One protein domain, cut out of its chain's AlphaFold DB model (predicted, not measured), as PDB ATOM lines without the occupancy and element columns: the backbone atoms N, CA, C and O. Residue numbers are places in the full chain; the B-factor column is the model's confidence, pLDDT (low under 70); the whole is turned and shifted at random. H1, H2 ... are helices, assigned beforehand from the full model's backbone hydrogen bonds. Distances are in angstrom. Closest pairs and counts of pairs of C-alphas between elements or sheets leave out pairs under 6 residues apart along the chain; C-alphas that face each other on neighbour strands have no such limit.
ATOM      1  N   VAL A  25      27.975  39.949 -41.655       92.06
ATOM      2  CA  VAL A  25      27.486  40.045 -40.274       92.06
ATOM      3  C   VAL A  25      28.672  39.880 -39.312       92.06
ATOM      4  O   VAL A  25      29.515  39.002 -39.524       92.06
ATOM      5  N   PRO A  26      28.756  40.660 -38.215       94.81
ATOM      6  CA  PRO A  26      29.786  40.485 -37.199       94.81
ATOM      7  C   PRO A  26      29.878  39.033 -36.722       94.81
ATOM      8  O   PRO A  26      28.904  38.474 -36.221       94.81
ATOM      9  N   ALA A  27      31.067  38.431 -36.831       94.50
ATOM     10  CA  ALA A  27      31.263  36.997 -36.608       94.50
ATOM     11  C   ALA A  27      30.676  36.466 -35.290       94.50
ATOM     12  O   ALA A  27      30.080  35.398 -35.292       94.50
ATOM     13  N   ARG A  28      30.773  37.209 -34.177       93.69
ATOM     14  CA  ARG A  28      30.153  36.793 -32.901       93.69
ATOM     15  C   ARG A  28      28.636  36.644 -33.019       93.69
ATOM     16  O   ARG A  28      28.104  35.598 -32.678       93.69
ATOM     17  N   GLN A  29      27.976  37.658 -33.572       93.38
ATOM     18  CA  GLN A  29      26.529  37.665 -33.770       93.38
ATOM     19  C   GLN A  29      26.097  36.551 -34.730       93.38
ATOM     20  O   GLN A  29      25.146  35.829 -34.445       93.38
ATOM     21  N   ALA A  30      26.834  36.355 -35.828       93.56
ATOM     22  CA  ALA A  30      26.576  35.259 -36.757       93.56
ATOM     23  C   ALA A  30      26.698  33.887 -36.068       93.56
ATOM     24  O   ALA A  30      25.820  33.043 -36.224       93.56
ATOM     25  N   LEU A  31      27.754  33.661 -35.281       94.81
ATOM     26  CA  LEU A  31      27.983  32.383 -34.600       94.81
ATOM     27  C   LEU A  31      26.949  32.088 -33.513       94.81
ATOM     28  O   LEU A  31      26.541  30.937 -33.382       94.81
ATOM     29  N   ASP A  32      26.498  33.096 -32.770       93.94
ATOM     30  CA  ASP A  32      25.457  32.922 -31.754       93.94
ATOM     31  C   ASP A  32      24.109  32.538 -32.389       93.94
ATOM     32  O   ASP A  32      23.430  31.633 -31.905       93.94
ATOM     33  N   LEU A  33      23.768  33.127 -33.540       91.81
ATOM     34  CA  LEU A  33      22.564  32.764 -34.298       91.81
ATOM     35  C   LEU A  33      22.663  31.372 -34.923       91.81
ATOM     36  O   LEU A  33      21.708  30.602 -34.874       91.81
ATOM     37  N   LEU A  34      23.826  31.019 -35.473       94.31
ATOM     38  CA  LEU A  34      24.072  29.682 -36.019       94.31
ATOM     39  C   LEU A  34      23.991  28.600 -34.929       94.31
ATOM     40  O   LEU A  34      23.504  27.504 -35.199       94.31
ATOM     41  N   LYS A  35      24.428  28.903 -33.697       95.19
ATOM     42  CA  LYS A  35      24.250  28.031 -32.520       95.19
ATOM     43  C   LYS A  35      22.772  27.878 -32.157       95.19
ATOM     44  O   LYS A  35      22.330  26.754 -31.935       95.19
ATOM     45  N   ALA A  36      22.026  28.983 -32.112       93.25
ATOM     46  CA  ALA A  36      20.604  28.988 -31.771       93.25
ATOM     47  C   ALA A  36      19.742  28.240 -32.800       93.25
ATOM     48  O   ALA A  36      18.774  27.588 -32.428       93.25
ATOM     49  N   LEU A  37      20.127  28.286 -34.079       93.06
ATOM     50  CA  LEU A  37      19.412  27.625 -35.168       93.06
ATOM     51  C   LEU A  37      19.319  26.100 -34.996       93.06
ATOM     52  O   LEU A  37      18.337  25.498 -35.419       93.06
ATOM     53  N   GLY A  38      20.346  25.469 -34.417       92.44
ATOM     54  CA  GLY A  38      20.359  24.020 -34.194       92.44
ATOM     55  C   GLY A  38      20.305  23.170 -35.472       92.44
ATOM     56  O   GLY A  38      19.895  22.014 -35.403       92.44
ATOM     57  N   GLU A  39      20.704  23.715 -36.629       94.50
ATOM     58  CA  GLU A  39      20.628  23.029 -37.928       94.50
ATOM     59  C   GLU A  39      21.456  21.723 -37.920       94.50
ATOM     60  O   GLU A  39      22.681  21.765 -37.728       94.50
ATOM     61  N   PRO A  40      20.824  20.549 -38.119       94.00
ATOM     62  CA  PRO A  40      21.524  19.269 -38.073       94.00
ATOM     63  C   PRO A  40      22.371  19.014 -39.326       94.00
ATOM     64  O   PRO A  40      23.386  18.317 -39.236       94.00
ATOM     65  N   ASP A  41      21.995  19.569 -40.483       95.12
ATOM     66  CA  ASP A  41      22.749  19.394 -41.722       95.12
ATOM     67  C   ASP A  41      23.942  20.359 -41.788       95.12
ATOM     68  O   ASP A  41      23.809  21.572 -41.968       95.12
ATOM     69  N   ALA A  42      25.147  19.793 -41.706       96.38
ATOM     70  CA  ALA A  42      26.394  20.540 -41.797       96.38
ATOM     71  C   ALA A  42      26.558  21.308 -43.118       96.38
ATOM     72  O   ALA A  42      27.246  22.328 -43.145       96.38
ATOM     73  N   ALA A  43      25.946  20.849 -44.211       95.62
ATOM     74  CA  ALA A  43      26.036  21.511 -45.506       95.62
ATOM     75  C   ALA A  43      25.184  22.778 -45.555       95.62
ATOM     76  O   ALA A  43      25.658  23.825 -46.001       95.62
ATOM     77  N   VAL A  44      23.949  22.692 -45.054       94.94
ATOM     78  CA  VAL A  44      23.044  23.838 -44.909       94.94
ATOM     79  C   VAL A  44      23.651  24.847 -43.940       94.94
ATOM     80  O   VAL A  44      23.803  26.017 -44.291       94.94
ATOM     81  N   LEU A  45      24.115  24.383 -42.778       96.06
ATOM     82  CA  LEU A  45      24.771  25.228 -41.784       96.06
ATOM     83  C   LEU A  45      26.049  25.880 -42.332       96.06
ATOM     84  O   LEU A  45      26.287  27.063 -42.104       96.06
ATOM     85  N   GLY A  46      26.851  25.143 -43.105       96.81
ATOM     86  CA  GLY A  46      28.039  25.664 -43.777       96.81
ATOM     87  C   GLY A  46      27.716  26.770 -44.780       96.81
ATOM     88  O   GLY A  46      28.421  27.777 -44.815       96.81
ATOM     89  N   ARG A  47      26.635  26.632 -45.558       95.81
ATOM     90  CA  ARG A  47      26.179  27.664 -46.507       95.81
ATOM     91  C   ARG A  47      25.667  28.914 -45.792       95.81
ATOM     92  O   ARG A  47      26.010  30.017 -46.210       95.81
ATOM     93  N   LEU A  48      24.908  28.749 -44.708       95.44
ATOM     94  CA  LEU A  48      24.446  29.863 -43.874       95.44
ATOM     95  C   LEU A  48      25.622  30.594 -43.220       95.44
ATOM     96  O   LEU A  48      25.704  31.817 -43.294       95.44
ATOM     97  N   ALA A  49      26.583  29.853 -42.660       96.19
ATOM     98  CA  ALA A  49      27.790  30.422 -42.072       96.19
ATOM     99  C   ALA A  49      28.652  31.149 -43.110       96.19
ATOM    100  O   ALA A  49      29.139  32.244 -42.842       96.19
ATOM    101  N   TYR A  50      28.812  30.581 -44.308       96.44
ATOM    102  CA  TYR A  50      29.500  31.240 -45.415       96.44
ATOM    103  C   TYR A  50      28.835  32.571 -45.757       96.44
ATOM    104  O   TYR A  50      29.513  33.596 -45.795       96.44
ATOM    105  N   HIS A  51      27.517  32.568 -45.959       95.50
ATOM    106  CA  HIS A  51      26.779  33.765 -46.344       95.50
ATOM    107  C   HIS A  51      26.851  34.842 -45.257       95.50
ATOM    108  O   HIS A  51      27.203  35.981 -45.549       95.50
ATOM    109  N   ALA A  52      26.629  34.470 -43.994       94.62
ATOM    110  CA  ALA A  52      26.690  35.399 -42.872       94.62
ATOM    111  C   ALA A  52      28.090  36.003 -42.676       94.62
ATOM    112  O   ALA A  52      28.213  37.204 -42.451       94.62
ATOM    113  N   LEU A  53      29.151  35.196 -42.777       95.19
ATOM    114  CA  LEU A  53      30.522  35.632 -42.479       95.19
ATOM    115  C   LEU A  53      31.220  36.333 -43.652       95.19
ATOM    116  O   LEU A  53      32.188  37.060 -43.428       95.19
ATOM    117  N   THR A  54      30.778  36.099 -44.890       94.94
ATOM    118  CA  THR A  54      31.371  36.715 -46.092       94.94
ATOM    119  C   THR A  54      30.504  37.810 -46.707       94.94
ATOM    120  O   THR A  54      31.030  38.620 -47.462       94.94
ATOM    121  N   GLY A  55      29.204  37.852 -46.393       93.75
ATOM    122  CA  GLY A  55      28.234  38.745 -47.036       93.75
ATOM    123  C   GLY A  55      27.833  38.306 -48.451       93.75
ATOM    124  O   GLY A  55      27.062  38.996 -49.112       93.75
ATOM    125  N   VAL A  56      28.338  37.163 -48.934       93.94
ATOM    126  CA  VAL A  56      28.094  36.662 -50.293       93.94
ATOM    127  C   VAL A  56      27.429  35.296 -50.234       93.94
ATOM    128  O   VAL A  56      27.897  34.384 -49.554       93.94
ATOM    129  N   ALA A  57      26.327  35.136 -50.962       93.44
ATOM    130  CA  ALA A  57      25.662  33.848 -51.065       93.44
ATOM    131  C   ALA A  57      26.568  32.846 -51.811       93.44
ATOM    132  O   ALA A  57      27.041  33.160 -52.905       93.44
ATOM    133  N   PRO A  58      26.777  31.621 -51.292       92.00
ATOM    134  CA  PRO A  58      27.649  30.632 -51.933       92.00
ATOM    135  C   PRO A  58      27.127  30.130 -53.296       92.00
ATOM    136  O   PRO A  58      27.862  29.462 -54.018       92.00
ATOM    137  N   GLY A  59      25.865  30.428 -53.646       90.25
ATOM    138  CA  GLY A  59      25.187  29.937 -54.851       90.25
ATOM    139  C   GLY A  59      24.912  28.428 -54.818       90.25
ATOM    140  O   GLY A  59      25.332  27.733 -53.899       90.25
ATOM    141  N   ASP A  60      24.214  27.891 -55.821       86.31
ATOM    142  CA  ASP A  60      23.901  26.449 -55.887       86.31
ATOM    143  C   ASP A  60      25.102  25.580 -56.307       86.31
ATOM    144  O   ASP A  60      25.091  24.360 -56.136       86.31
ATOM    145  N   GLY A  61      26.152  26.207 -56.846       90.44
ATOM    146  CA  GLY A  61      27.353  25.543 -57.349       90.44
ATOM    147  C   GLY A  61      28.417  25.250 -56.290       90.44
ATOM    148  O   GLY A  61      28.145  25.168 -55.090       90.44
ATOM    149  N   GLU A  62      29.649  25.079 -56.776       90.62
ATOM    150  CA  GLU A  62      30.860  25.034 -55.956       90.62
ATOM    151  C   GLU A  62      31.240  26.482 -55.589       90.62
ATOM    152  O   GLU A  62      31.666  27.225 -56.478       90.62
ATOM    153  N   PRO A  63      31.025  26.932 -54.337       91.88
ATOM    154  CA  PRO A  63      31.357  28.290 -53.931       91.88
ATOM    155  C   PRO A  63      32.845  28.592 -54.089       91.88
ATOM    156  O   PRO A  63      33.707  27.729 -53.919       91.88
ATOM    157  N   GLU A  64      33.155  29.863 -54.327       94.12
ATOM    158  CA  GLU A  64      34.526  30.343 -54.217       94.12
ATOM    159  C   GLU A  64      35.023  30.226 -52.772       94.12
ATOM    160  O   GLU A  64      34.262  30.374 -51.811       94.12
ATOM    161  N   ALA A  65      36.324  29.985 -52.598       93.31
ATOM    162  CA  ALA A  65      36.909  29.896 -51.267       93.31
ATOM    163  C   ALA A  65      36.667  31.205 -50.478       93.31
ATOM    164  O   ALA A  65      36.924  32.282 -51.019       93.31
ATOM    165  N   PRO A  66      36.275  31.154 -49.187       91.19
ATOM    166  CA  PRO A  66      35.988  32.353 -48.391       91.19
ATOM    167  C   PRO A  66      37.115  33.391 -48.383       91.19
ATOM    168  O   PRO A  66      36.857  34.586 -48.342       91.19
ATOM    169  N   ALA A  67      38.372  32.943 -48.468       89.12
ATOM    170  CA  ALA A  67      39.536  33.824 -48.528       89.12
ATOM    171  C   ALA A  67      39.660  34.615 -49.847       89.12
ATOM    172  O   ALA A  67      40.315  35.656 -49.860       89.12
ATOM    173  N   ALA A  68      39.065  34.128 -50.941       91.81
ATOM    174  CA  ALA A  68      38.993  34.843 -52.214       91.81
ATOM    175  C   ALA A  68      37.905  35.926 -52.185       91.81
ATOM    176  O   ALA A  68      38.105  37.009 -52.729       91.81
ATOM    177  N   VAL A  69      36.794  35.646 -51.496       89.31
ATOM    178  CA  VAL A  69      35.633  36.541 -51.405       89.31
ATOM    179  C   VAL A  69      35.814  37.616 -50.330       89.31
ATOM    180  O   VAL A  69      35.535  38.788 -50.567       89.31
ATOM    181  N   ALA A  70      36.334  37.242 -49.161       91.31
ATOM    182  CA  ALA A  70      36.563  38.127 -48.025       91.31
ATOM    183  C   ALA A  70      38.058  38.127 -47.636       91.31
ATOM    184  O   ALA A  70      38.525  37.229 -46.926       91.31
ATOM    185  N   PRO A  71      38.847  39.129 -48.072       92.56
ATOM    186  CA  PRO A  71      40.264  39.217 -47.734       92.56
ATOM    187  C   PRO A  71      40.498  39.203 -46.218       92.56
ATOM    188  O   PRO A  71      39.872  39.948 -45.467       92.56
ATOM    189  N   GLY A  72      41.434  38.366 -45.766       92.50
ATOM    190  CA  GLY A  72      41.723  38.190 -44.339       92.50
ATOM    191  C   GLY A  72      40.866  37.131 -43.644       92.50
ATOM    192  O   GLY A  72      40.989  36.974 -42.432       92.50
ATOM    193  N   PHE A  73      40.038  36.379 -44.379       95.75
ATOM    194  CA  PHE A  73      39.327  35.236 -43.815       95.75
ATOM    195  C   PHE A  73      40.321  34.185 -43.272       95.75
ATOM    196  O   PHE A  73      41.252  33.795 -43.986       95.75
ATOM    197  N   PRO A  74      40.141  33.689 -42.035       96.44
ATOM    198  CA  PRO A  74      41.024  32.695 -41.430       96.44
ATOM    199  C   PRO A  74      41.125  31.418 -42.288       96.44
ATOM    200  O   PRO A  74      40.101  30.785 -42.551       96.44
ATOM    201  N   PRO A  75      42.333  30.981 -42.702       95.25
ATOM    202  CA  PRO A  75      42.484  29.901 -43.684       95.25
ATOM    203  C   PRO A  75      41.921  28.565 -43.189       95.25
ATOM    204  O   PRO A  75      41.303  27.833 -43.955       95.25
ATOM    205  N   PHE A  76      42.069  28.277 -41.892       96.12
ATOM    206  CA  PHE A  76      41.521  27.068 -41.279       96.12
ATOM    207  C   PHE A  76      39.984  27.049 -41.296       96.12
ATOM    208  O   PHE A  76      39.381  26.044 -41.666       96.12
ATOM    209  N   ALA A  77      39.344  28.177 -40.967       96.62
ATOM    210  CA  ALA A  77      37.890  28.299 -41.036       96.62
ATOM    211  C   ALA A  77      37.385  28.189 -42.479       96.62
ATOM    212  O   ALA A  77      36.364  27.549 -42.726       96.62
ATOM    213  N   ALA A  78      38.121  28.767 -43.436       96.62
ATOM    214  CA  ALA A  78      37.792  28.668 -44.852       96.62
ATOM    215  C   ALA A  78      37.800  27.212 -45.334       96.62
ATOM    216  O   ALA A  78      36.845  26.779 -45.972       96.62
ATOM    217  N   GLU A  79      38.836  26.436 -45.001       96.75
ATOM    218  CA  GLU A  79      38.922  25.020 -45.375       96.75
ATOM    219  C   GLU A  79      37.768  24.204 -44.782       96.75
ATOM    220  O   GLU A  79      37.155  23.390 -45.474       96.75
ATOM    221  N   VAL A  80      37.434  24.444 -43.513       97.50
ATOM    222  CA  VAL A  80      36.381  23.703 -42.810       97.50
ATOM    223  C   VAL A  80      34.999  24.046 -43.368       97.50
ATOM    224  O   VAL A  80      34.207  23.132 -43.596       97.50
ATOM    225  N   LEU A  81      34.728  25.319 -43.676       97.12
ATOM    226  CA  LEU A  81      33.500  25.736 -44.362       97.12
ATOM    227  C   LEU A  81      33.399  25.117 -45.755       97.12
ATOM    228  O   LEU A  81      32.378  24.523 -46.092       97.12
ATOM    229  N   MET A  82      34.472  25.174 -46.543       97.25
ATOM    230  CA  MET A  82      34.495  24.559 -47.871       97.25
ATOM    231  C   MET A  82      34.276  23.049 -47.803       97.25
ATOM    232  O   MET A  82      33.562  22.482 -48.627       97.25
ATOM    233  N   ARG A  83      34.825  22.384 -46.785       97.12
ATOM    234  CA  ARG A  83      34.611  20.957 -46.550       97.12
ATOM    235  C   ARG A  83      33.195  20.641 -46.072       97.12
ATOM    236  O   ARG A  83      32.693  19.576 -46.414       97.12
ATOM    237  N   ALA A  84      32.552  21.531 -45.323       97.19
ATOM    238  CA  ALA A  84      31.150  21.388 -44.944       97.19
ATOM    239  C   ALA A  84      30.217  21.524 -46.157       97.19
ATOM    240  O   ALA A  84      29.315  20.708 -46.323       97.19
ATOM    241  N   ILE A  85      30.478  22.494 -47.041       96.69
ATOM    242  CA  ILE A  85      29.619  22.788 -48.197       96.69
ATOM    243  C   ILE A  85      29.860  21.809 -49.356       96.69
ATOM    244  O   ILE A  85      28.917  21.232 -49.895       96.69
ATOM    245  N   CYS A  86      31.124  21.615 -49.744       96.19
ATOM    246  CA  CYS A  86      31.514  20.882 -50.956       96.19
ATOM    247  C   CYS A  86      32.069  19.485 -50.669       96.19
ATOM    248  O   CYS A  86      32.219  18.674 -51.581       96.19
ATOM    249  N   GLY A  87      32.426  19.190 -49.415       94.25
ATOM    250  CA  GLY A  87      33.006  17.897 -49.068       94.25
ATOM    251  C   GLY A  87      32.016  16.755 -49.311       94.25
ATOM    252  O   GLY A  87      30.806  16.958 -49.198       94.25
ATOM    253  N   PRO A  88      32.498  15.541 -49.628       95.38
ATOM    254  CA  PRO A  88      31.627  14.371 -49.681       95.38
ATOM    255  C   PRO A  88      31.074  14.080 -48.281       95.38
ATOM    256  O   PRO A  88      31.785  14.296 -47.301       95.38
ATOM    257  N   ASP A  89      29.855  13.545 -48.180       93.44
ATOM    258  CA  ASP A  89      29.107  13.420 -46.913       93.44
ATOM    259  C   ASP A  89      29.920  12.793 -45.770       93.44
ATOM    260  O   ASP A  89      29.991  13.337 -44.674       93.44
ATOM    261  N   HIS A  90      30.657  11.714 -46.050       94.25
ATOM    262  CA  HIS A  90      31.507  11.018 -45.070       94.25
ATOM    263  C   HIS A  90      32.747  11.807 -44.603       94.25
ATOM    264  O   HIS A  90      33.479  11.359 -43.722       94.25
ATOM    265  N   ARG A  91      33.051  12.945 -45.233       95.38
ATOM    266  CA  ARG A  91      34.135  13.859 -44.847       95.38
ATOM    267  C   ARG A  91      33.618  15.181 -44.311       95.38
ATOM    268  O   ARG A  91      34.463  15.974 -43.889       95.38
ATOM    269  N   ARG A  92      32.310  15.442 -44.350       97.06
ATOM    270  CA  ARG A  92      31.746  16.667 -43.786       97.06
ATOM    271  C   ARG A  92      31.932  16.638 -42.266       97.06
ATOM    272  O   ARG A  92      31.772  15.577 -41.658       97.06
ATOM    273  N   PRO A  93      32.330  17.759 -41.644       97.56
ATOM    274  CA  PRO A  93      32.246  17.870 -40.195       97.56
ATOM    275  C   PRO A  93      30.782  17.712 -39.767       97.56
ATOM    276  O   PRO A  93      29.875  18.024 -40.534       97.56
ATOM    277  N   THR A  94      30.542  17.253 -38.541       97.69
ATOM    278  CA  THR A  94      29.203  17.365 -37.948       97.69
ATOM    279  C   THR A  94      28.856  18.843 -37.738       97.69
ATOM    280  O   THR A  94      29.761  19.674 -37.623       97.69
ATOM    281  N   SER A  95      27.568  19.188 -37.658       96.75
ATOM    282  CA  SER A  95      27.127  20.568 -37.394       96.75
ATOM    283  C   SER A  95      27.767  21.137 -36.121       96.75
ATOM    284  O   SER A  95      28.349  22.220 -36.140       96.75
ATOM    285  N   GLN A  96      27.794  20.353 -35.041       97.00
ATOM    286  CA  GLN A  96      28.454  20.732 -33.790       97.00
ATOM    287  C   GLN A  96      29.971  20.929 -33.949       97.00
ATOM    288  O   GLN A  96      30.520  21.892 -33.418       97.00
ATOM    289  N   ALA A  97      30.660  20.057 -34.697       97.25
ATOM    290  CA  ALA A  97      32.092  20.216 -34.953       97.25
ATOM    291  C   ALA A  97      32.384  21.477 -35.779       97.25
ATOM    292  O   ALA A  97      33.361  22.169 -35.501       97.25
ATOM    293  N   LEU A  98      31.528  21.798 -36.755       97.75
ATOM    294  CA  LEU A  98      31.623  23.030 -37.532       97.75
ATOM    295  C   LEU A  98      31.502  24.259 -36.622       97.75
ATOM    296  O   LEU A  98      32.378  25.119 -36.660       97.75
ATOM    297  N   ILE A  99      30.481  24.315 -35.763       97.50
ATOM    298  CA  ILE A  99      30.292  25.420 -34.812       97.50
ATOM    299  C   ILE A  99      31.487  25.564 -33.872       97.50
ATOM    300  O   ILE A  99      32.003  26.668 -33.735       97.50
ATOM    301  N   ILE A 100      31.962  24.469 -33.266       97.38
ATOM    302  CA  ILE A 100      33.128  24.498 -32.368       97.38
ATOM    303  C   ILE A 100      34.336  25.076 -33.099       97.38
ATOM    304  O   ILE A 100      34.984  25.988 -32.599       97.38
ATOM    305  N   VAL A 101      34.626  24.578 -34.301       97.00
ATOM    306  CA  VAL A 101      35.762  25.054 -35.091       97.00
ATOM    307  C   VAL A 101      35.649  26.548 -35.378       97.00
ATOM    308  O   VAL A 101      36.625  27.268 -35.174       97.00
ATOM    309  N   LEU A 102      34.484  27.031 -35.803       96.75
ATOM    310  CA  LEU A 102      34.288  28.456 -36.059       96.75
ATOM    311  C   LEU A 102      34.416  29.291 -34.771       96.75
ATOM    312  O   LEU A 102      35.029  30.354 -34.799       96.75
ATOM    313  N   ASP A 103      33.933  28.790 -33.636       96.88
ATOM    314  CA  ASP A 103      34.007  29.461 -32.330       96.88
ATOM    315  C   ASP A 103      35.438  29.533 -31.767       96.88
ATOM    316  O   ASP A 103      35.797  30.485 -31.076       96.88
ATOM    317  N   THR A 104      36.301  28.563 -32.102       97.00
ATOM    318  CA  THR A 104      37.718  28.590 -31.685       97.00
ATOM    319  C   THR A 104      38.550  29.668 -32.377       97.00
ATOM    320  O   THR A 104      39.660  29.978 -31.933       97.00
ATOM    321  N   VAL A 105      38.052  30.251 -33.468       97.06
ATOM    322  CA  VAL A 105      38.780  31.286 -34.196       97.06
ATOM    323  C   VAL A 105      38.700  32.603 -33.420       97.06
ATOM    324  O   VAL A 105      37.599  33.105 -33.183       97.06
ATOM    325  N   PRO A 106      39.843  33.224 -33.062       95.62
ATOM    326  CA  PRO A 106      39.834  34.459 -32.293       95.62
ATOM    327  C   PRO A 106      38.981  35.537 -32.960       95.62
ATOM    328  O   PRO A 106      39.110  35.780 -34.158       95.62
ATOM    329  N   ALA A 107      38.170  36.245 -32.167       90.56
ATOM    330  CA  ALA A 107      37.284  37.300 -32.665       90.56
ATOM    331  C   ALA A 107      38.022  38.340 -33.536       90.56
ATOM    332  O   ALA A 107      37.472  38.817 -34.521       90.56
ATOM    333  N   ALA A 108      39.283  38.645 -33.202       92.62
ATOM    334  CA  ALA A 108      40.138  39.593 -33.922       92.62
ATOM    335  C   ALA A 108      40.630  39.100 -35.298       92.62
ATOM    336  O   ALA A 108      41.105  39.909 -36.093       92.62
ATOM    337  N   SER A 109      40.546  37.796 -35.567       94.81
ATOM    338  CA  SER A 109      40.978  37.182 -36.827       94.81
ATOM    339  C   SER A 109      39.909  37.253 -37.917       94.81
ATOM    340  O   SER A 109      40.205  36.972 -39.073       94.81
ATOM    341  N   TRP A 110      38.669  37.602 -37.568       94.75
ATOM    342  CA  TRP A 110      37.586  37.721 -38.537       94.75
ATOM    343  C   TRP A 110      37.680  39.039 -39.319       94.75
ATOM    344  O   TRP A 110      37.972  40.077 -38.719       94.75
TER     345      TRP A 110
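Overview. This is residues 25 to 110 of the 462 residues of an uncharacterized protein of Nocardioides sp. Root190 (UniProt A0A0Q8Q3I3). Two helical hairpins, H1 with H2 and H4 with H5, pack together into a compact four-helix cluster, in which H4 meets H2 with its residues 81 to 86 alone, at a steep tilt of 47 degrees. Short H3 packs on H2 and H4, away from H1 and H5. The printed part has 86 residues with five named helices, H1 to H5, and no named strand, all helix in class; its radius of gyration of the C-alphas is 11.4 A and its spans 32 by 27 by 19 A.

Along the chain. H1, residues 27 to 37, begins at C-alpha (31.263, 36.997, -36.608). H2 is 42 to 54, 17.5 A; H3 66 to 69; H4 75 to 86, 16.0 A; H5 95 to 103, ending at C-alpha (34.007, 29.461, -32.330).

Arrangement. Hub H2 touches H4's residues 81 to 86 alone, C-alphas 43 and 85 closest at 4.7 A, at a steep tilt of 47 degrees. H1 and H3 are apart. In H1, H2, H4 and H5 every O i to N i+4 pair is within hydrogen-bond range; H3 is too short for one.

Size, cuts and confidence. The printed part has no cut; H2 to H3 is a long link. No printed residue is under 70 in pLDDT.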